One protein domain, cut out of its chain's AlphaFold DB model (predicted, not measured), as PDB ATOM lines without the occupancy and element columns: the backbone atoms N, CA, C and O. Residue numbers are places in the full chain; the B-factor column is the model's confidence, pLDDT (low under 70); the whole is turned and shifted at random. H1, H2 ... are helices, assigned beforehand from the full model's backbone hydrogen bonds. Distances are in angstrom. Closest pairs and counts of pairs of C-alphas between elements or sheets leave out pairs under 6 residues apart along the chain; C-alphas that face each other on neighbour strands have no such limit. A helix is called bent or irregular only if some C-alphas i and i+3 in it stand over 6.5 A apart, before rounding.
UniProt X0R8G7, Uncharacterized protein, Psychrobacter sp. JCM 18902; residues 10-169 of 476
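Overview. This is residues 10 to 169 of the 476 residues of an uncharacterized protein of Psychrobacter sp. JCM 18902 (UniProt X0R8G7). Three helices, H5, H6 and H7, form an up-and-down bundle, and a row of three more, H1, H2 and H3, crosses H6 nearly at right angles. Short H8 lies across H7 near residues 145 to 147, and little H4 sits near H5. The printed part has 160 residues with eight named helices, H1 to H8, and no named strand: all helix. It is compact and rounded, with a radius of gyration of the C-alphas of 14.9 A and spans of 43 by 35 by 31 A.

Along the chain. Find C-alpha 10 at (-45.512, 19.800, -52.391); from there H1 runs 20.6 A to residue 24. Next come H2, residues 33 to 49, 24.3 A, and H3, residues 57 to 69, 18.2 A. H4 is residues 82 to 86; H5, residues 90 to 103, spans 20.1 A. H6, residues 110 to 129, is longest at 29.2 A. H7 is residues 133 to 148, 22.2 A; H8, residues 152 to 160, ends at C-alpha 160 (-31.353, 16.034, -19.887) and is only just irregular, C-alphas 154 and 157 being 6.8 A apart.

Arrangement. Start at the hub, H6. It touches H7 at a shallow tilt of 15 degrees, opposite ways, closest at C-alphas 124 and 136, 4.9 A. H2, with residues 42 to 47 alone, touches residues 118 to 125 of H6, about perpendicular at 84 degrees; C-alphas 43 and 122 are closest, 4.9 A. Every O i to N i+4 pair is within hydrogen-bond range in H1 to H7; H8 has 2 of 5, and 4 of 6 O i to N i+3 pairs.

Size, cuts and confidence. C-alphas 53 and 83 are farthest apart, 42.9 A. The printed part has no cut; H3 to H4 is the long link. Mean pLDDT of the printed part is 77.7; 35 residues are under 70, among them 76 to 84.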
ATOM      1  N   ASN A  10     -44.121  20.222 -52.533       57.84
ATOM      2  CA  ASN A  10     -45.512  19.800 -52.391       57.84
ATOM      3  C   ASN A  10     -45.803  19.237 -50.988       57.84
ATOM      4  O   ASN A  10     -46.898  19.405 -50.467       57.84
ATOM      5  N   GLU A  11     -44.816  18.604 -50.346       58.22
ATOM      6  CA  GLU A  11     -44.984  17.991 -49.021       58.22
ATOM      7  C   GLU A  11     -45.011  19.015 -47.879       58.22
ATOM      8  O   GLU A  11     -45.810  18.857 -46.960       58.22
ATOM      9  N   GLU A  12     -44.227  20.096 -47.949       62.66
ATOM     10  CA  GLU A  12     -44.264  21.193 -46.964       62.66
ATOM     11  C   GLU A  12     -45.582  21.950 -47.009       62.66
ATOM     12  O   GLU A  12     -46.230  22.146 -45.980       62.66
ATOM     13  N   GLN A  13     -45.989  22.358 -48.217       66.38
ATOM     14  CA  GLN A  13     -47.243  23.070 -48.429       66.38
ATOM     15  C   GLN A  13     -48.423  22.196 -48.010       66.38
ATOM     16  O   GLN A  13     -49.372  22.691 -47.412       66.38
ATOM     17  N   TRP A  14     -48.339  20.884 -48.239       73.69
ATOM     18  CA  TRP A  14     -49.340  19.923 -47.795       73.69
ATOM     19  C   TRP A  14     -49.339  19.693 -46.275       73.69
ATOM     20  O   TRP A  14     -50.416  19.641 -45.677       73.69
ATOM     21  N   LEU A  15     -48.165  19.591 -45.637       72.56
ATOM     22  CA  LEU A  15     -48.010  19.456 -44.182       72.56
ATOM     23  C   LEU A  15     -48.581  20.681 -43.464       72.56
ATOM     24  O   LEU A  15     -49.387  20.552 -42.539       72.56
ATOM     25  N   SER A  16     -48.199  21.867 -43.931       74.25
ATOM     26  CA  SER A  16     -48.714  23.144 -43.451       74.25
ATOM     27  C   SER A  16     -50.224  23.245 -43.677       74.25
ATOM     28  O   SER A  16     -50.964  23.401 -42.707       74.25
ATOM     29  N   ALA A  17     -50.711  23.048 -44.909       73.81
ATOM     30  CA  ALA A  17     -52.129  23.192 -45.241       73.81
ATOM     31  C   ALA A  17     -53.024  22.261 -44.415       73.81
ATOM     32  O   ALA A  17     -54.001  22.716 -43.827       73.81
ATOM     33  N   LYS A  18     -52.665  20.979 -44.274       75.56
ATOM     34  CA  LYS A  18     -53.450  20.044 -43.455       75.56
ATOM     35  C   LYS A  18     -53.432  20.382 -41.970       75.56
ATOM     36  O   LYS A  18     -54.429  20.167 -41.282       75.56
ATOM     37  N   THR A  19     -52.308  20.884 -41.465       76.00
ATOM     38  CA  THR A  19     -52.223  21.318 -40.067       76.00
ATOM     39  C   THR A  19     -53.076  22.564 -39.847       76.00
ATOM     40  O   THR A  19     -53.798  22.642 -38.856       76.00
ATOM     41  N   ILE A  20     -53.063  23.502 -40.794       79.75
ATOM     42  CA  ILE A  20     -53.919  24.691 -40.790       79.75
ATOM     43  C   ILE A  20     -55.397  24.294 -40.830       79.75
ATOM     44  O   ILE A  20     -56.173  24.799 -40.020       79.75
ATOM     45  N   ASP A  21     -55.787  23.376 -41.714       79.50
ATOM     46  CA  ASP A  21     -57.163  22.878 -41.809       79.50
ATOM     47  C   ASP A  21     -57.610  22.239 -40.493       79.50
ATOM     48  O   ASP A  21     -58.702  22.524 -40.006       79.50
ATOM     49  N   TYR A  22     -56.739  21.441 -39.867       80.00
ATOM     50  CA  TYR A  22     -57.002  20.874 -38.547       80.00
ATOM     51  C   TYR A  22     -57.230  21.969 -37.495       80.00
ATOM     52  O   TYR A  22     -58.258  21.947 -36.818       80.00
ATOM     53  N   LEU A  23     -56.325  22.950 -37.390       78.31
ATOM     54  CA  LEU A  23     -56.434  24.049 -36.422       78.31
ATOM     55  C   LEU A  23     -57.684  24.912 -36.660       78.31
ATOM     56  O   LEU A  23     -58.313  25.359 -35.705       78.31
ATOM     57  N   LYS A  24     -58.079  25.123 -37.922       79.38
ATOM     58  CA  LYS A  24     -59.310  25.842 -38.293       79.38
ATOM     59  C   LYS A  24     -60.578  25.025 -38.027       79.38
ATOM     60  O   LYS A  24     -61.630  25.611 -37.791       79.38
ATOM     61  N   SER A  25     -60.488  23.695 -38.061       74.75
ATOM     62  CA  SER A  25     -61.607  22.776 -37.803       74.75
ATOM     63  C   SER A  25     -61.873  22.508 -36.315       74.75
ATOM     64  O   SER A  25     -62.829  21.810 -35.979       74.75
ATOM     65  N   GLU A  26     -61.042  23.034 -35.410       70.94
ATOM     66  CA  GLU A  26     -61.169  22.798 -33.973       70.94
ATOM     67  C   GLU A  26     -62.351  23.596 -33.382       70.94
ATOM     68  O   GLU A  26     -62.222  24.750 -32.986       70.94
ATOM     69  N   GLU A  27     -63.530  22.964 -33.298       64.56
ATOM     70  CA  GLU A  27     -64.792  23.595 -32.848       64.56
ATOM     71  C   GLU A  27     -64.710  24.256 -31.460       64.56
ATOM     72  O   GLU A  27     -65.474  25.169 -31.148       64.56
ATOM     73  N   ALA A  28     -63.788  23.793 -30.613       68.75
ATOM     74  CA  ALA A  28     -63.625  24.277 -29.249       68.75
ATOM     75  C   ALA A  28     -62.888  25.625 -29.154       68.75
ATOM     76  O   ALA A  28     -62.992  26.295 -28.125       68.75
ATOM     77  N   PHE A  29     -62.118  26.022 -30.177       73.94
ATOM     78  CA  PHE A  29     -61.278  27.215 -30.107       73.94
ATOM     79  C   PHE A  29     -60.941  27.781 -31.490       73.94
ATOM     80  O   PHE A  29     -60.336  27.112 -32.321       73.94
ATOM     81  N   VAL A  30     -61.248  29.062 -31.705       79.81
ATOM     82  CA  VAL A  30     -60.907  29.758 -32.952       79.81
ATOM     83  C   VAL A  30     -59.519  30.382 -32.836       79.81
ATOM     84  O   VAL A  30     -59.298  31.296 -32.037       79.81
ATOM     85  N   TYR A  31     -58.590  29.904 -33.660       79.19
ATOM     86  CA  TYR A  31     -57.242  30.451 -33.753       79.19
ATOM     87  C   TYR A  31     -57.212  31.776 -34.539       79.19
ATOM     88  O   TYR A  31     -57.723  31.827 -35.659       79.19
ATOM     89  N   PRO A  32     -56.583  32.841 -34.003       83.50
ATOM     90  CA  PRO A  32     -56.242  34.037 -34.772       83.50
ATOM     91  C   PRO A  32     -55.329  33.714 -35.960       83.50
ATOM     92  O   PRO A  32     -54.404  32.915 -35.825       83.50
ATOM     93  N   GLU A  33     -55.536  34.389 -37.090       82.56
ATOM     94  CA  GLU A  33     -54.791  34.155 -38.338       82.56
ATOM     95  C   GLU A  33     -53.275  34.322 -38.159       82.56
ATOM     96  O   GLU A  33     -52.523  33.410 -38.483       82.56
ATOM     97  N   ALA A  34     -52.840  35.380 -37.465       84.25
ATOM     98  CA  ALA A  34     -51.429  35.604 -37.135       84.25
ATOM     99  C   ALA A  34     -50.774  34.435 -36.370       84.25
ATOM    100  O   ALA A  34     -49.580  34.183 -36.508       84.25
ATOM    101  N   ILE A  35     -51.548  33.698 -35.563       84.94
ATOM    102  CA  ILE A  35     -51.050  32.531 -34.823       84.94
ATOM    103  C   ILE A  35     -50.959  31.315 -35.739       84.94
ATOM    104  O   ILE A  35     -49.994  30.563 -35.655       84.94
ATOM    105  N   ILE A  36     -51.948  31.118 -36.610       84.69
ATOM    106  CA  ILE A  36     -51.933  30.040 -37.603       84.69
ATOM    107  C   ILE A  36     -50.718  30.202 -38.522       84.69
ATOM    108  O   ILE A  36     -49.982  29.236 -38.728       84.69
ATOM    109  N   ASP A  37     -50.472  31.420 -39.002       85.38
ATOM    110  CA  ASP A  37     -49.347  31.741 -39.881       85.38
ATOM    111  C   ASP A  37     -48.006  31.523 -39.176       85.38
ATOM    112  O   ASP A  37     -47.105  30.884 -39.726       85.38
ATOM    113  N   ALA A  38     -47.886  31.962 -37.921       87.44
ATOM    114  CA  ALA A  38     -46.688  31.742 -37.118       87.44
ATOM    115  C   ALA A  38     -46.420  30.248 -36.857       87.44
ATOM    116  O   ALA A  38     -45.298  29.778 -37.046       87.44
ATOM    117  N   ILE A  39     -47.446  29.477 -36.469       87.62
ATOM    118  CA  ILE A  39     -47.338  28.025 -36.249       87.62
ATOM    119  C   ILE A  39     -46.927  27.321 -37.545       87.62
ATOM    120  O   ILE A  39     -46.010  26.501 -37.533       87.62
ATOM    121  N   SER A  40     -47.581  27.654 -38.659       86.56
ATOM    122  CA  SER A  40     -47.272  27.119 -39.987       86.56
ATOM    123  C   SER A  40     -45.812  27.371 -40.368       86.56
ATOM    124  O   SER A  40     -45.099  26.441 -40.740       86.56
ATOM    125  N   THR A  41     -45.346  28.608 -40.197       87.12
ATOM    126  CA  THR A  41     -43.982  29.012 -40.557       87.12
ATOM    127  C   THR A  41     -42.935  28.272 -39.725       87.12
ATOM    128  O   THR A  41     -41.949  27.788 -40.275       87.12
ATOM    129  N   ILE A  42     -43.167  28.102 -38.418       88.62
ATOM    130  CA  ILE A  42     -42.277  27.321 -37.542       88.62
ATOM    131  C   ILE A  42     -42.243  25.846 -37.965       88.62
ATOM    132  O   ILE A  42     -41.173  25.243 -38.000       88.62
ATOM    133  N   ILE A  43     -43.391  25.252 -38.305       88.94
ATOM    134  CA  ILE A  43     -43.455  23.855 -38.761       88.94
ATOM    135  C   ILE A  43     -42.668  23.677 -40.062       88.94
ATOM    136  O   ILE A  43     -41.884  22.736 -40.164       88.94
ATOM    137  N   ILE A  44     -42.847  24.570 -41.038       85.44
ATOM    138  CA  ILE A  44     -42.110  24.516 -42.310       85.44
ATOM    139  C   ILE A  44     -40.607  24.645 -42.047       85.44
ATOM    140  O   ILE A  44     -39.844  23.799 -42.503       85.44
ATOM    141  N   ALA A  45     -40.195  25.613 -41.224       86.12
ATOM    142  CA  ALA A  45     -38.790  25.817 -40.889       86.12
ATOM    143  C   ALA A  45     -38.147  24.563 -40.268       86.12
ATOM    144  O   ALA A  45     -37.059  24.169 -40.677       86.12
ATOM    145  N   VAL A  46     -38.827  23.884 -39.335       86.62
ATOM    146  CA  VAL A  46     -38.325  22.619 -38.762       86.62
ATOM    147  C   VAL A  46     -38.265  21.510 -39.816       86.62
ATOM    148  O   VAL A  46     -37.321  20.724 -39.826       86.62
ATOM    149  N   HIS A  47     -39.264  21.427 -40.698       85.50
ATOM    150  CA  HIS A  47     -39.276  20.432 -41.768       85.50
ATOM    151  C   HIS A  47     -38.096  20.624 -42.733       85.50
ATOM    152  O   HIS A  47     -37.434  19.650 -43.087       85.50
ATOM    153  N   ASP A  48     -37.791  21.869 -43.095       83.06
ATOM    154  CA  ASP A  48     -36.639  22.209 -43.929       83.06
ATOM    155  C   ASP A  48     -35.311  21.945 -43.228       83.06
ATOM    156  O   ASP A  48     -34.373  21.465 -43.866       83.06
ATOM    157  N   SER A  49     -35.241  22.175 -41.915       84.25
ATOM    158  CA  SER A  49     -34.053  21.863 -41.121       84.25
ATOM    159  C   SER A  49     -33.727  20.372 -41.049       84.25
ATOM    160  O   SER A  49     -32.599  20.021 -40.726       84.25
ATOM    161  N   TYR A  50     -34.660  19.472 -41.380       80.81
ATOM    162  CA  TYR A  50     -34.349  18.045 -41.511       80.81
ATOM    163  C   TYR A  50     -33.696  17.671 -42.842       80.81
ATOM    164  O   TYR A  50     -33.189  16.553 -42.976       80.81
ATOM    165  N   LYS A  51     -33.709  18.564 -43.837       78.81
ATOM    166  CA  LYS A  51     -33.113  18.284 -45.141       78.81
ATOM    167  C   LYS A  51     -31.592  18.427 -45.069       78.81
ATOM    168  O   LYS A  51     -31.101  19.409 -44.508       78.81
ATOM    169  N   PRO A  52     -30.822  17.534 -45.720       64.94
ATOM    170  CA  PRO A  52     -29.356  17.572 -45.688       64.94
ATOM    171  C   PRO A  52     -28.745  18.903 -46.145       64.94
ATOM    172  O   PRO A  52     -27.641  19.246 -45.741       64.94
ATOM    173  N   SER A  53     -29.451  19.659 -46.991       65.12
ATOM    174  CA  SER A  53     -29.001  20.947 -47.523       65.12
ATOM    175  C   SER A  53     -29.180  22.131 -46.566       65.12
ATOM    176  O   SER A  53     -28.640  23.196 -46.850       65.12
ATOM    177  N   ASN A  54     -29.952  21.984 -45.483       66.50
ATOM    178  CA  ASN A  54     -30.291  23.074 -44.562       66.50
ATOM    179  C   ASN A  54     -30.337  22.608 -43.095       66.50
ATOM    180  O   ASN A  54     -31.132  23.087 -42.295       66.50
ATOM    181  N   ASN A  55     -29.470  21.662 -42.735       68.75
ATOM    182  CA  ASN A  55     -29.424  21.012 -41.422       68.75
ATOM    183  C   ASN A  55     -28.889  21.897 -40.275       68.75
ATOM    184  O   ASN A  55     -28.703  21.404 -39.159       68.75
ATOM    185  N   SER A  56     -28.635  23.186 -40.524       74.88
ATOM    186  CA  SER A  56     -28.198  24.131 -39.495       74.88
ATOM    187  C   SER A  56     -29.367  24.558 -38.604       74.88
ATOM    188  O   SER A  56     -30.463  24.855 -39.078       74.88
ATOM    189  N   ILE A  57     -29.114  24.619 -37.296       77.44
ATOM    190  CA  ILE A  57     -30.103  25.004 -36.278       77.44
ATOM    191  C   ILE A  57     -30.153  26.523 -36.071       77.44
ATOM    192  O   ILE A  57     -31.187  27.046 -35.653       77.44
ATOM    193  N   GLU A  58     -29.081  27.247 -36.407       79.94
ATOM    194  CA  GLU A  58     -29.017  28.707 -36.264       79.94
ATOM    195  C   GLU A  58     -30.129  29.423 -37.059       79.94
ATOM    196  O   GLU A  58     -30.883  30.174 -36.436       79.94
ATOM    197  N   PRO A  59     -30.356  29.135 -38.361       80.81
ATOM    198  CA  PRO A  59     -31.427  29.779 -39.126       80.81
ATOM    199  C   PRO A  59     -32.827  29.476 -38.579       80.81
ATOM    200  O   PRO A  59     -33.691  30.352 -38.550       80.81
ATOM    201  N   LEU A  60     -33.058  28.241 -38.111       84.75
ATOM    202  CA  LEU A  60     -34.326  27.841 -37.498       84.75
ATOM    203  C   LEU A  60     -34.600  28.654 -36.234       84.75
ATOM    204  O   LEU A  60     -35.721  29.131 -36.024       84.75
ATOM    205  N   LEU A  61     -33.591  28.801 -35.378       83.94
ATOM    206  CA  LEU A  61     -33.747  29.558 -34.150       83.94
ATOM    207  C   LEU A  61     -33.954  31.042 -34.432       83.94
ATOM    208  O   LEU A  61     -34.866  31.623 -33.850       83.94
ATOM    209  N   GLU A  62     -33.140  31.647 -35.297       83.81
ATOM    210  CA  GLU A  62     -33.272  33.061 -35.661       83.81
ATOM    211  C   GLU A  62     -34.679  33.358 -36.183       83.81
ATOM    212  O   GLU A  62     -35.338  34.275 -35.690       83.81
ATOM    213  N   MET A  63     -35.183  32.518 -37.092       86.88
ATOM    214  CA  MET A  63     -36.539  32.633 -37.621       86.88
ATOM    215  C   MET A  63     -37.596  32.482 -36.522       86.88
ATOM    216  O   MET A  63     -38.523  33.285 -36.424       86.88
ATOM    217  N   THR A  64     -37.450  31.476 -35.655       85.25
ATOM    218  CA  THR A  64     -38.393  31.230 -34.553       85.25
ATOM    219  C   THR A  64     -38.422  32.404 -33.575       85.25
ATOM    220  O   THR A  64     -39.494  32.818 -33.139       85.25
ATOM    221  N   VAL A  65     -37.262  32.965 -33.229       86.44
ATOM    222  CA  VAL A  65     -37.162  34.131 -32.343       86.44
ATOM    223  C   VAL A  65     -37.804  35.351 -32.992       86.44
ATOM    224  O   VAL A  65     -38.589  36.018 -32.322       86.44
ATOM    225  N   LEU A  66     -37.533  35.608 -34.275       87.19
ATOM    226  CA  LEU A  66     -38.090  36.744 -35.010       87.19
ATOM    227  C   LEU A  66     -39.624  36.690 -35.054       87.19
ATOM    228  O   LEU A  66     -40.279  37.645 -34.648       87.19
ATOM    229  N   ILE A  67     -40.205  35.538 -35.408       87.31
ATOM    230  CA  ILE A  67     -41.667  35.335 -35.418       87.31
ATOM    231  C   ILE A  67     -42.288  35.604 -34.040       87.31
ATOM    232  O   ILE A  67     -43.376  36.163 -33.929       87.31
ATOM    233  N   LEU A  68     -41.629  35.166 -32.966       86.62
ATOM    234  CA  LEU A  68     -42.153  35.306 -31.607       86.62
ATOM    235  C   LEU A  68     -41.951  36.717 -31.033       86.62
ATOM    236  O   LEU A  68     -42.692  37.101 -30.127       86.62
ATOM    237  N   GLN A  69     -40.973  37.477 -31.539       85.56
ATOM    238  CA  GLN A  69     -40.761  38.889 -31.203       85.56
ATOM    239  C   GLN A  69     -41.858  39.794 -31.768       85.56
ATOM    240  O   GLN A  69     -42.178  40.798 -31.136       85.56
ATOM    241  N   ASP A  70     -42.491  39.400 -32.876       83.50
ATOM    242  CA  ASP A  70     -43.648  40.104 -33.451       83.50
ATOM    243  C   ASP A  70     -44.934  39.960 -32.603       83.50
ATOM    244  O   ASP A  70     -45.996  40.459 -32.971       83.50
ATOM    245  N   GLU A  71     -44.845  39.281 -31.453       82.69
ATOM    246  CA  GLU A  71     -45.922  39.050 -30.486       82.69
ATOM    247  C   GLU A  71     -47.263  38.595 -31.108       82.69
ATOM    248  O   GLU A  71     -48.315  39.192 -30.850       82.69
ATOM    249  N   PRO A  72     -47.279  37.485 -31.874       81.69
ATOM    250  CA  PRO A  72     -48.490  36.988 -32.537       81.69
ATOM    251  C   PRO A  72     -49.642  36.705 -31.556       81.69
ATOM    252  O   PRO A  72     -50.818  36.823 -31.909       81.69
ATOM    253  N   ILE A  73     -49.334  36.370 -30.297       81.00
ATOM    254  CA  ILE A  73     -50.302  36.376 -29.198       81.00
ATOM    255  C   ILE A  73     -50.220  37.711 -28.458       81.00
ATOM    256  O   ILE A  73     -49.259  37.973 -27.738       81.00
ATOM    257  N   ALA A  74     -51.287  38.506 -28.519       77.56
ATOM    258  CA  ALA A  74     -51.376  39.721 -27.715       77.56
ATOM    259  C   ALA A  74     -51.244  39.417 -26.208       77.56
ATOM    260  O   ALA A  74     -51.859  38.472 -25.700       77.56
ATOM    261  N   SER A  75     -50.535  40.277 -25.474       70.75
ATOM    262  CA  SER A  75     -50.245  40.142 -24.033       70.75
ATOM    263  C   SER A  75     -51.465  39.802 -23.161       70.75
ATOM    264  O   SER A  75     -51.377  38.981 -22.246       70.75
ATOM    265  N   LYS A  76     -52.647  40.340 -23.493       66.12
ATOM    266  CA  LYS A  76     -53.928  40.034 -22.823       66.12
ATOM    267  C   LYS A  76     -54.343  38.555 -22.880       66.12
ATOM    268  O   LYS A  76     -55.043  38.088 -21.987       66.12
ATOM    269  N   TYR A  77     -53.920  37.814 -23.906       67.00
ATOM    270  CA  TYR A  77     -54.225  36.390 -24.103       67.00
ATOM    271  C   TYR A  77     -53.082  35.464 -23.683       67.00
ATOM    272  O   TYR A  77     -53.238  34.242 -23.706       67.00
ATOM    273  N   MET A  78     -51.969  36.050 -23.249       68.81
ATOM    274  CA  MET A  78     -50.754  35.371 -22.825       68.81
ATOM    275  C   MET A  78     -50.810  34.926 -21.358       68.81
ATOM    276  O   MET A  78     -49.782  34.647 -20.756       68.81
ATOM    277  N   GLN A  79     -51.995  34.880 -20.740       66.50
ATOM    278  CA  GLN A  79     -52.123  34.497 -19.338       66.50
ATOM    279  C   GLN A  79     -51.672  33.050 -19.116       66.50
ATOM    280  O   GLN A  79     -52.240  32.099 -19.649       66.50
ATOM    281  N   ILE A  80     -50.652  32.905 -18.273       64.69
ATOM    282  CA  ILE A  80     -49.928  31.651 -18.042       64.69
ATOM    283  C   ILE A  80     -50.445  30.898 -16.803       64.69
ATOM    284  O   ILE A  80     -49.918  29.859 -16.403       64.69
ATOM    285  N   SER A  81     -51.487  31.417 -16.149       64.25
ATOM    286  CA  SER A  81     -52.065  30.738 -14.994       64.25
ATOM    287  C   SER A  81     -52.580  29.349 -15.398       64.25
ATOM    288  O   SER A  81     -53.062  29.132 -16.511       64.25
ATOM    289  N   ARG A  82     -52.451  28.376 -14.488       61.59
ATOM    290  CA  ARG A  82     -52.747  26.962 -14.771       61.59
ATOM    291  C   ARG A  82     -54.172  26.744 -15.292       61.59
ATOM    292  O   ARG A  82     -54.371  25.846 -16.104       61.59
ATOM    293  N   THR A  83     -55.127  27.543 -14.824       63.62
ATOM    294  CA  THR A  83     -56.539  27.496 -15.223       63.62
ATOM    295  C   THR A  83     -56.740  28.037 -16.638       63.62
ATOM    296  O   THR A  83     -57.207  27.302 -17.499       63.62
ATOM    297  N   HIS A  84     -56.259  29.248 -16.925       66.19
ATOM    298  CA  HIS A  84     -56.442  29.906 -18.226       66.19
ATOM    299  C   HIS A  84     -55.666  29.224 -19.357       66.19
ATOM    300  O   HIS A  84     -56.089  29.231 -20.512       66.19
ATOM    301  N   LEU A  85     -54.523  28.608 -19.040       70.38
ATOM    302  CA  LEU A  85     -53.778  27.825 -20.015       70.38
ATOM    303  C   LEU A  85     -54.496  26.509 -20.344       70.38
ATOM    304  O   LEU A  85     -54.460  26.077 -21.489       70.38
ATOM    305  N   ALA A  86     -55.143  25.865 -19.363       70.00
ATOM    306  CA  ALA A  86     -55.826  24.584 -19.562       70.00
ATOM    307  C   ALA A  86     -57.060  24.681 -20.472       70.00
ATOM    308  O   ALA A  86     -57.417  23.683 -21.088       70.00
ATOM    309  N   GLU A  87     -57.664  25.864 -20.581       73.75
ATOM    310  CA  GLU A  87     -58.817  26.143 -21.448       73.75
ATOM    311  C   GLU A  87     -58.455  26.249 -22.938       73.75
ATOM    312  O   GLU A  87     -59.334  26.201 -23.792       73.75
ATOM    313  N   LYS A  88     -57.168  26.396 -23.269       78.00
ATOM    314  CA  LYS A  88     -56.696  26.534 -24.656       78.00
ATOM    315  C   LYS A  88     -56.298  25.172 -25.234       78.00
ATOM    316  O   LYS A  88     -55.895  24.303 -24.464       78.00
ATOM    317  N   PRO A  89     -56.308  24.955 -26.555       82.19
ATOM    318  CA  PRO A  89     -55.798  23.710 -27.130       82.19
ATOM    319  C   PRO A  89     -54.287  23.538 -26.923       82.19
ATOM    320  O   PRO A  89     -53.547  24.513 -26.790       82.19
ATOM    321  N   LEU A  90     -53.790  22.297 -26.923       82.62
ATOM    322  CA  LEU A  90     -52.391  21.996 -26.576       82.62
ATOM    323  C   LEU A  90     -51.363  22.682 -27.491       82.62
ATOM    324  O   LEU A  90     -50.346  23.157 -26.989       82.62
ATOM    325  N   MET A  91     -51.641  22.799 -28.794       83.69
ATOM    326  CA  MET A  91     -50.777  23.539 -29.728       83.69
ATOM    327  C   MET A  91     -50.685  25.024 -29.359       83.69
ATOM    328  O   MET A  91     -49.594  25.586 -29.318       83.69
ATOM    329  N   MET A  92     -51.812  25.646 -28.993       82.88
ATOM    330  CA  MET A  92     -51.842  27.036 -28.525       82.88
ATOM    331  C   MET A  92     -51.060  27.200 -27.217       82.88
ATOM    332  O   MET A  92     -50.353  28.185 -27.022       82.88
ATOM    333  N   GLN A  93     -51.158  26.222 -26.314       83.25
ATOM    334  CA  GLN A  93     -50.422  26.248 -25.053       83.25
ATOM    335  C   GLN A  93     -48.902  26.176 -25.263       83.25
ATOM    336  O   GLN A  93     -48.179  26.901 -24.581       83.25
ATOM    337  N   LEU A  94     -48.411  25.343 -26.194       84.31
ATOM    338  CA  LEU A  94     -46.987  25.328 -26.562       84.31
ATOM    339  C   LEU A  94     -46.553  26.621 -27.256       84.31
ATOM    340  O   LEU A  94     -45.464  27.120 -26.991       84.31
ATOM    341  N   PHE A  95     -47.402  27.204 -28.094       87.19
ATOM    342  CA  PHE A  95     -47.057  28.447 -28.771       87.19
ATOM    343  C   PHE A  95     -46.945  29.631 -27.787       87.19
ATOM    344  O   PHE A  95     -45.957  30.365 -27.800       87.19
ATOM    345  N   ILE A  96     -47.876  29.741 -26.824       84.12
ATOM    346  CA  ILE A  96     -47.776  30.693 -25.696       84.12
ATOM    347  C   ILE A  96     -46.478  30.476 -24.909       84.12
ATOM    348  O   ILE A  96     -45.852  31.440 -24.461       84.12
ATOM    349  N   LEU A  97     -46.065  29.217 -24.732       81.38
ATOM    350  CA  LEU A  97     -44.822  28.880 -24.046       81.38
ATOM    351  C   LEU A  97     -43.594  29.432 -24.753       81.38
ATOM    352  O   LEU A  97     -42.750  30.046 -24.099       81.38
ATOM    353  N   MET A  98     -43.523  29.235 -26.066       87.31
ATOM    354  CA  MET A  98     -42.433  29.740 -26.890       87.31
ATOM    355  C   MET A  98     -42.380  31.270 -26.846       87.31
ATOM    356  O   MET A  98     -41.333  31.839 -26.540       87.31
ATOM    357  N   GLN A  99     -43.515  31.953 -27.024       85.81
ATOM    358  CA  GLN A  99     -43.542  33.419 -26.991       85.81
ATOM    359  C   GLN A  99     -43.166  33.979 -25.610       85.81
ATOM    360  O   GLN A  99     -42.481  34.997 -25.514       85.81
ATOM    361  N   ASN A 100     -43.555  33.304 -24.520       82.44
ATOM    362  CA  ASN A 100     -43.202  33.706 -23.153       82.44
ATOM    363  C   ASN A 100     -41.704  33.580 -22.853       82.44
ATOM    364  O   ASN A 100     -41.179  34.342 -22.043       82.44
ATOM    365  N   ILE A 101     -41.017  32.631 -23.487       79.56
ATOM    366  CA  ILE A 101     -39.561  32.509 -23.381       79.56
ATOM    367  C   ILE A 101     -38.876  33.734 -24.007       79.56
ATOM    368  O   ILE A 101     -37.970  34.304 -23.399       79.56
ATOM    369  N   VAL A 102     -39.347  34.167 -25.179       82.31
ATOM    370  CA  VAL A 102     -38.779  35.303 -25.925       82.31
ATOM    371  C   VAL A 102     -39.076  36.642 -25.235       82.31
ATOM    372  O   VAL A 102     -38.159  37.418 -24.973       82.31
ATOM    373  N   THR A 103     -40.330  36.887 -24.847       76.38
ATOM    374  CA  THR A 103     -40.753  38.153 -24.201       76.38
ATOM    375  C   THR A 103     -40.128  38.384 -22.826       76.38
ATOM    376  O   THR A 103     -39.850  39.526 -22.467       76.38
ATOM    377  N   LYS A 104     -39.853  37.332 -22.041       70.56
ATOM    378  CA  LYS A 104     -39.197  37.471 -20.725       70.56
ATOM    379  C   LYS A 104     -37.675  37.635 -20.791       70.56
ATOM    380  O   LYS A 104     -37.040  37.650 -19.739       70.56
ATOM    381  N   GLN A 105     -37.098  37.757 -21.989       57.41
ATOM    382  CA  GLN A 105     -35.672  38.011 -22.225       57.41
ATOM    383  C   GLN A 105     -34.713  37.024 -21.524       57.41
ATOM    384  O   GLN A 105     -33.569  37.361 -21.229       57.41
ATOM    385  N   GLN A 106     -35.126  35.775 -21.281       55.28
ATOM    386  CA  GLN A 106     -34.267  34.753 -20.659       55.28
ATOM    387  C   GLN A 106     -33.346  34.042 -21.671       55.28
ATOM    388  O   GLN A 106     -33.000  32.887 -21.451       55.28
ATOM    389  N   LEU A 107     -32.913  34.735 -22.735       54.56
ATOM    390  CA  LEU A 107     -32.268  34.214 -23.960       54.56
ATOM    391  C   LEU A 107     -30.999  33.344 -23.785       54.56
ATOM    392  O   LEU A 107     -30.434  32.917 -24.776       54.56
ATOM    393  N   GLY A 108     -30.515  33.056 -22.579       56.44
ATOM    394  CA  GLY A 108     -29.414  32.104 -22.389       56.44
ATOM    395  C   GLY A 108     -29.882  30.654 -22.573       56.44
ATOM    396  O   GLY A 108     -30.163  30.189 -23.674       56.44
ATOM    397  N   HIS A 109     -30.038  29.935 -21.460       55.69
ATOM    398  CA  HIS A 109     -30.479  28.532 -21.450       55.69
ATOM    399  C   HIS A 109     -31.882  28.293 -22.046       55.69
ATOM    400  O   HIS A 109     -32.247  27.154 -22.317       55.69
ATOM    401  N   SER A 110     -32.691  29.336 -22.263       67.56
ATOM    402  CA  SER A 110     -34.058  29.180 -22.769       67.56
ATOM    403  C   SER A 110     -34.164  29.076 -24.293       67.56
ATOM    404  O   SER A 110     -35.217  28.669 -24.780       67.56
ATOM    405  N   LEU A 111     -33.131  29.450 -25.058       74.12
ATOM    406  CA  LEU A 111     -33.190  29.376 -26.524       74.12
ATOM    407  C   LEU A 111     -33.144  27.929 -27.026       74.12
ATOM    408  O   LEU A 111     -33.869  27.576 -27.950       74.12
ATOM    409  N   GLN A 112     -32.390  27.063 -26.347       76.75
ATOM    410  CA  GLN A 112     -32.383  25.623 -26.617       76.75
ATOM    411  C   GLN A 112     -33.793  25.025 -26.477       76.75
ATOM    412  O   GLN A 112     -34.218  24.194 -27.280       76.75
ATOM    413  N   HIS A 113     -34.560  25.486 -25.483       84.38
ATOM    414  CA  HIS A 113     -35.937  25.038 -25.291       84.38
ATOM    415  C   HIS A 113     -36.837  25.424 -26.469       84.38
ATOM    416  O   HIS A 113     -37.746  24.663 -26.788       84.38
ATOM    417  N   LEU A 114     -36.591  26.560 -27.136       85.81
ATOM    418  CA  LEU A 114     -37.377  26.969 -28.306       85.81
ATOM    419  C   LEU A 114     -37.231  25.976 -29.455       85.81
ATOM    420  O   LEU A 114     -38.239  25.599 -30.044       85.81
ATOM    421  N   VAL A 115     -36.012  25.504 -29.726       86.50
ATOM    422  CA  VAL A 115     -35.767  24.533 -30.801       86.50
ATOM    423  C   VAL A 115     -36.470  23.207 -30.498       86.50
ATOM    424  O   VAL A 115     -37.176  22.667 -31.345       86.50
ATOM    425  N   TRP A 116     -36.372  22.714 -29.262       88.12
ATOM    426  CA  TRP A 116     -37.074  21.498 -28.840       88.12
ATOM    427  C   TRP A 116     -38.604  21.639 -28.852       88.12
ATOM    428  O   TRP A 116     -39.301  20.693 -29.218       88.12
ATOM    429  N   LEU A 117     -39.141  22.809 -28.492       89.75
ATOM    430  CA  LEU A 117     -40.575  23.095 -28.603       89.75
ATOM    431  C   LEU A 117     -41.027  23.160 -30.069       89.75
ATOM    432  O   LEU A 117     -42.090  22.629 -30.390       89.75
ATOM    433  N   ALA A 118     -40.209  23.733 -30.957       89.56
ATOM    434  CA  ALA A 118     -40.463  23.757 -32.394       89.56
ATOM    435  C   ALA A 118     -40.478  22.334 -32.980       89.56
ATOM    436  O   ALA A 118     -41.427  21.970 -33.678       89.56
ATOM    437  N   ILE A 119     -39.507  21.487 -32.608       89.25
ATOM    438  CA  ILE A 119     -39.490  20.057 -32.960       89.25
ATOM    439  C   ILE A 119     -40.773  19.372 -32.472       89.25
ATOM    440  O   ILE A 119     -41.421  18.660 -33.238       89.25
ATOM    441  N   ALA A 120     -41.184  19.597 -31.220       90.06
ATOM    442  CA  ALA A 120     -42.395  18.987 -30.671       90.06
ATOM    443  C   ALA A 120     -43.669  19.417 -31.420       90.06
ATOM    444  O   ALA A 120     -44.541  18.581 -31.666       90.06
ATOM    445  N   MET A 121     -43.769  20.693 -31.810       90.00
ATOM    446  CA  MET A 121     -44.874  21.209 -32.626       90.00
ATOM    447  C   MET A 121     -44.890  20.599 -34.029       90.00
ATOM    448  O   MET A 121     -45.948  20.179 -34.496       90.00
ATOM    449  N   HIS A 122     -43.731  20.491 -34.677       91.50
ATOM    450  CA  HIS A 122     -43.593  19.830 -35.975       91.50
ATOM    451  C   HIS A 122     -43.987  18.351 -35.919       91.50
ATOM    452  O   HIS A 122     -44.794  17.880 -36.719       91.50
ATOM    453  N   THR A 123     -43.498  17.632 -34.912       88.50
ATOM    454  CA  THR A 123     -43.829  16.215 -34.716       88.50
ATOM    455  C   THR A 123     -45.335  16.036 -34.486       88.50
ATOM    456  O   THR A 123     -45.951  15.112 -35.014       88.50
ATOM    457  N   ALA A 124     -45.959  16.936 -33.718       87.81
ATOM    458  CA  ALA A 124     -47.403  16.931 -33.512       87.81
ATOM    459  C   ALA A 124     -48.173  17.191 -34.816       87.81
ATOM    460  O   ALA A 124     -49.157  16.502 -35.069       87.81
ATOM    461  N   ALA A 125     -47.706  18.113 -35.661       86.94
ATOM    462  CA  ALA A 125     -48.285  18.371 -36.979       86.94
ATOM    463  C   ALA A 125     -48.264  17.116 -37.871       86.94
ATOM    464  O   ALA A 125     -49.292  16.733 -38.433       86.94
ATOM    465  N   LEU A 126     -47.138  16.395 -37.910       86.31
ATOM    466  CA  LEU A 126     -47.041  15.113 -38.617       86.31
ATOM    467  C   LEU A 126     -48.029  14.067 -38.071       86.31
ATOM    468  O   LEU A 126     -48.687  13.362 -38.838       86.31
ATOM    469  N   LEU A 127     -48.178  13.972 -36.748       85.06
ATOM    470  CA  LEU A 127     -49.096  13.022 -36.110       85.06
ATOM    471  C   LEU A 127     -50.574  13.375 -36.324       85.06
ATOM    472  O   LEU A 127     -51.394  12.462 -36.450       85.06
ATOM    473  N   ILE A 128     -50.911  14.665 -36.398       83.56
ATOM    474  CA  ILE A 128     -52.253  15.155 -36.739       83.56
ATOM    475  C   ILE A 128     -52.642  14.677 -38.137       83.56
ATOM    476  O   ILE A 128     -53.729  14.133 -38.323       83.56
ATOM    477  N   ILE A 129     -51.730  14.792 -39.103       80.75
ATOM    478  CA  ILE A 129     -51.962  14.333 -40.478       80.75
ATOM    479  C   ILE A 129     -52.194  12.824 -40.546       80.75
ATOM    480  O   ILE A 129     -52.974  12.349 -41.373       80.75
ATOM    481  N   GLN A 130     -51.535  12.072 -39.668       80.44
ATOM    482  CA  GLN A 130     -51.691  10.625 -39.551       80.44
ATOM    483  C   GLN A 130     -52.889  10.203 -38.674       80.44
ATOM    484  O   GLN A 130     -53.056   9.008 -38.424       80.44
ATOM    485  N   ASP A 131     -53.701  11.152 -38.185       79.31
ATOM    486  CA  ASP A 131     -54.827  10.955 -37.252       79.31
ATOM    487  C   ASP A 131     -54.441  10.213 -35.950       79.31
ATOM    488  O   ASP A 131     -55.222   9.501 -35.314       79.31
ATOM    489  N   LYS A 132     -53.192  10.387 -35.499       80.81
ATOM    490  CA  LYS A 132     -52.652   9.777 -34.273       80.81
ATOM    491  C   LYS A 132     -52.847  10.699 -33.066       80.81
ATOM    492  O   LYS A 132     -51.886  11.166 -32.444       80.81
ATOM    493  N   LYS A 133     -54.106  10.943 -32.688       81.06
ATOM    494  CA  LYS A 133     -54.484  11.884 -31.606       81.06
ATOM    495  C   LYS A 133     -53.824  11.586 -30.254       81.06
ATOM    496  O   LYS A 133     -53.425  12.502 -29.540       81.06
ATOM    497  N   THR A 134     -53.667  10.312 -29.895       78.31
ATOM    498  CA  THR A 134     -53.028   9.898 -28.631       78.31
ATOM    499  C   THR A 134     -51.557  10.305 -28.571       78.31
ATOM    500  O   THR A 134     -51.122  10.887 -27.580       78.31
ATOM    501  N   HIS A 135     -50.802  10.048 -29.639       80.44
ATOM    502  CA  HIS A 135     -49.386  10.401 -29.731       80.44
ATOM    503  C   HIS A 135     -49.189  11.916 -29.838       80.44
ATOM    504  O   HIS A 135     -48.294  12.457 -29.191       80.44
ATOM    505  N   THR A 136     -50.087  12.602 -30.553       82.44
ATOM    506  CA  THR A 136     -50.135  14.073 -30.622       82.44
ATOM    507  C   THR A 136     -50.277  14.673 -29.220       82.44
ATOM    508  O   THR A 136     -49.476  15.503 -28.796       82.44
ATOM    509  N   ASN A 137     -51.248  14.190 -28.439       81.56
ATOM    510  CA  ASN A 137     -51.449  14.653 -27.067       81.56
ATOM    511  C   ASN A 137     -50.272  14.296 -26.157       81.56
ATOM    512  O   ASN A 137     -49.900  15.096 -25.301       81.56
ATOM    513  N   ASN A 138     -49.675  13.114 -26.332       82.25
ATOM    514  CA  ASN A 138     -48.540  12.679 -25.527       82.25
ATOM    515  C   ASN A 138     -47.348  13.626 -25.675       82.25
ATOM    516  O   ASN A 138     -46.838  14.075 -24.646       82.25
ATOM    517  N   ILE A 139     -46.940  13.950 -26.908       84.38
ATOM    518  CA  ILE A 139     -45.761  14.788 -27.133       84.38
ATOM    519  C   ILE A 139     -45.992  16.223 -26.649       84.38
ATOM    520  O   ILE A 139     -45.205  16.734 -25.852       84.38
ATOM    521  N   LEU A 140     -47.133  16.830 -26.995       85.06
ATOM    522  CA  LEU A 140     -47.462  18.191 -26.564       85.06
ATOM    523  C   LEU A 140     -47.586  18.282 -25.033       85.06
ATOM    524  O   LEU A 140     -47.068  19.206 -24.403       85.06
ATOM    525  N   MET A 141     -48.220  17.296 -24.390       82.38
ATOM    526  CA  MET A 141     -48.382  17.304 -22.937       82.38
ATOM    527  C   MET A 141     -47.049  17.141 -22.197       82.38
ATOM    528  O   MET A 141     -46.869  17.792 -21.167       82.38
ATOM    529  N   GLN A 142     -46.116  16.309 -22.685       83.38
ATOM    530  CA  GLN A 142     -44.820  16.141 -22.013       83.38
ATOM    531  C   GLN A 142     -44.009  17.443 -22.025       83.38
ATOM    532  O   GLN A 142     -43.565  17.886 -20.965       83.38
ATOM    533  N   PHE A 143     -43.899  18.108 -23.178       82.56
ATOM    534  CA  PHE A 143     -43.171  19.378 -23.290       82.56
ATOM    535  C   PHE A 143     -43.846  20.520 -22.515       82.56
ATOM    536  O   PHE A 143     -43.172  21.291 -21.830       82.56
ATOM    537  N   LYS A 144     -45.186  20.574 -22.496       82.12
ATOM    538  CA  LYS A 144     -45.929  21.494 -21.617       82.12
ATOM    539  C   LYS A 144     -45.601  21.258 -20.139       82.12
ATOM    540  O   LYS A 144     -45.362  22.204 -19.384       82.12
ATOM    541  N   MET A 145     -45.655  20.001 -19.694       76.50
ATOM    542  CA  MET A 145     -45.438  19.644 -18.290       76.50
ATOM    543  C   MET A 145     -44.003  19.914 -17.842       76.50
ATOM    544  O   MET A 145     -43.816  20.325 -16.695       76.50
ATOM    545  N   ALA A 146     -43.023  19.739 -18.732       73.12
ATOM    546  CA  ALA A 146     -41.624  20.051 -18.459       73.12
ATOM    547  C   ALA A 146     -41.406  21.530 -18.111       73.12
ATOM    548  O   ALA A 146     -40.590  21.848 -17.249       73.12
ATOM    549  N   GLN A 147     -42.200  22.427 -18.701       69.38
ATOM    550  CA  GLN A 147     -42.078  23.867 -18.489       69.38
ATOM    551  C   GLN A 147     -42.851  24.386 -17.262       69.38
ATOM    552  O   GLN A 147     -42.342  25.231 -16.525       69.38
ATOM    553  N   PHE A 148     -44.069  23.889 -17.006       62.91
ATOM    554  CA  PHE A 148     -44.954  24.445 -15.963       62.91
ATOM    555  C   PHE A 148     -44.988  23.709 -14.638       62.91
ATOM    556  O   PHE A 148     -45.442  24.255 -13.630       62.91
ATOM    557  N   SER A 149     -44.579  22.448 -14.619       63.06
ATOM    558  CA  SER A 149     -44.632  21.684 -13.386       63.06
ATOM    559  C   SER A 149     -43.615  22.225 -12.393       63.06
ATOM    560  O   SER A 149     -42.437  22.266 -12.704       63.06
ATOM    561  N   ALA A 150     -44.026  22.530 -11.162       59.31
ATOM    562  CA  ALA A 150     -43.089  22.812 -10.071       59.31
ATOM    563  C   ALA A 150     -42.272  21.569  -9.651       59.31
ATOM    564  O   ALA A 150     -41.219  21.702  -9.037       59.31
ATOM    565  N   SER A 151     -42.733  20.361 -10.001       69.19
ATOM    566  CA  SER A 151     -42.072  19.101  -9.645       69.19
ATOM    567  C   SER A 151     -40.816  18.840 -10.481       69.19
ATOM    568  O   SER A 151     -40.881  18.802 -11.715       69.19
ATOM    569  N   SER A 152     -39.704  18.550  -9.798       67.00
ATOM    570  CA  SER A 152     -38.433  18.098 -10.385       67.00
ATOM    571  C   SER A 152     -38.598  16.871 -11.291       67.00
ATOM    572  O   SER A 152     -37.960  16.795 -12.338       67.00
ATOM    573  N   ARG A 153     -39.536  15.970 -10.959       71.12
ATOM    574  CA  ARG A 153     -39.885  14.767 -11.743       71.12
ATOM    575  C   ARG A 153     -40.355  15.056 -13.164       71.12
ATOM    576  O   ARG A 153     -40.379  14.154 -13.991       71.12
ATOM    577  N   ARG A 154     -40.818  16.276 -13.435       70.75
ATOM    578  CA  ARG A 154     -41.328  16.683 -14.753       70.75
ATOM    579  C   ARG A 154     -40.398  17.682 -15.437       70.75
ATOM    580  O   ARG A 154     -40.280  17.631 -16.649       70.75
ATOM    581  N   LYS A 155     -39.681  18.519 -14.676       77.00
ATOM    582  CA  LYS A 155     -38.693  19.472 -15.222       77.00
ATOM    583  C   LYS A 155     -37.406  18.823 -15.740       77.00
ATOM    584  O   LYS A 155     -36.683  19.460 -16.494       77.00
ATOM    585  N   TRP A 156     -37.108  17.590 -15.323       81.88
ATOM    586  CA  TRP A 156     -35.845  16.910 -15.636       81.88
ATOM    587  C   TRP A 156     -35.515  16.861 -17.134       81.88
ATOM    588  O   TRP A 156     -34.339  16.887 -17.475       81.88
ATOM    589  N   LEU A 157     -36.536  16.821 -18.001       83.00
ATOM    590  CA  LEU A 157     -36.377  16.733 -19.450       83.00
ATOM    591  C   LEU A 157     -35.487  17.864 -19.984       83.00
ATOM    592  O   LEU A 157     -34.588  17.605 -20.772       83.00
ATOM    593  N   TRP A 158     -35.664  19.092 -19.491       81.94
ATOM    594  CA  TRP A 158     -34.865  20.241 -19.923       81.94
ATOM    595  C   TRP A 158     -33.397  20.159 -19.519       81.94
ATOM    596  O   TRP A 158     -32.532  20.610 -20.256       81.94
ATOM    597  N   ASN A 159     -33.112  19.528 -18.383       79.94
ATOM    598  CA  ASN A 159     -31.739  19.325 -17.929       79.94
ATOM    599  C   ASN A 159     -31.057  18.149 -18.645       79.94
ATOM    600  O   ASN A 159     -29.839  18.030 -18.586       79.94
ATOM    601  N   ALA A 160     -31.841  17.247 -19.241       82.50
ATOM    602  CA  ALA A 160     -31.353  16.034 -19.887       82.50
ATOM    603  C   ALA A 160     -31.193  16.189 -21.406       82.50
ATOM    604  O   ALA A 160     -30.377  15.496 -22.007       82.50
ATOM    605  N   LEU A 161     -31.967  17.077 -22.035       84.19
ATOM    606  CA  LEU A 161     -31.861  17.320 -23.469       84.19
ATOM    607  C   LEU A 161     -30.520  18.001 -23.800       84.19
ATOM    608  O   LEU A 161     -30.175  19.007 -23.176       84.19
ATOM    609  N   PRO A 162     -29.765  17.477 -24.783       80.56
ATOM    610  CA  PRO A 162     -28.463  18.011 -25.136       80.56
ATOM    611  C   PRO A 162     -28.600  19.352 -25.840       80.56
ATOM    612  O   PRO A 162     -29.612  19.641 -26.495       80.56
ATOM    613  N   ASP A 163     -27.549  20.153 -25.715       73.94
ATOM    614  CA  ASP A 163     -27.419  21.356 -26.509       73.94
ATOM    615  C   ASP A 163     -27.236  20.977 -27.985       73.94
ATOM    616  O   ASP A 163     -26.330  20.225 -28.348       73.94
ATOM    617  N   ILE A 164     -28.145  21.472 -28.819       69.75
ATOM    618  CA  ILE A 164     -28.185  21.207 -30.254       69.75
ATOM    619  C   ILE A 164     -27.666  22.394 -31.075       69.75
ATOM    620  O   ILE A 164     -27.548  22.267 -32.284       69.75
ATOM    621  N   PHE A 165     -27.246  23.502 -30.456       61.88
ATOM    622  CA  PHE A 165     -26.778  24.705 -31.158       61.88
ATOM    623  C   PHE A 165     -25.679  24.470 -32.201       61.88
ATOM    624  O   PHE A 165     -25.680  25.099 -33.254       61.88
ATOM    625  N   HIS A 166     -24.761  23.543 -31.936       60.16
ATOM    626  CA  HIS A 166     -23.600  23.281 -32.796       60.16
ATOM    627  C   HIS A 166     -23.737  21.996 -33.614       60.16
ATOM    628  O   HIS A 166     -22.750  21.346 -33.959       60.16
ATOM    629  N   THR A 167     -24.978  21.583 -33.850       63.56
ATOM    630  CA  THR A 167     -25.291  20.214 -34.221       63.56
ATOM    631  C   THR A 167     -26.185  20.176 -35.450       63.56
ATOM    632  O   THR A 167     -27.190  20.870 -35.500       63.56
ATOM    633  N   GLU A 168     -25.854  19.334 -36.429       70.19
ATOM    634  CA  GLU A 168     -26.730  19.114 -37.583       70.19
ATOM    635  C   GLU A 168     -28.052  18.465 -37.146       70.19
ATOM    636  O   GLU A 168     -28.050  17.426 -36.469       70.19
ATOM    637  N   MET A 169     -29.172  19.072 -37.539       76.75
ATOM    638  CA  MET A 169     -30.513  18.560 -37.283       76.75
ATOM    639  C   MET A 169     -30.829  17.429 -38.272       76.75
ATOM    640  O   MET A 169     -30.963  17.644 -39.470       76.75
TER     641      MET A 169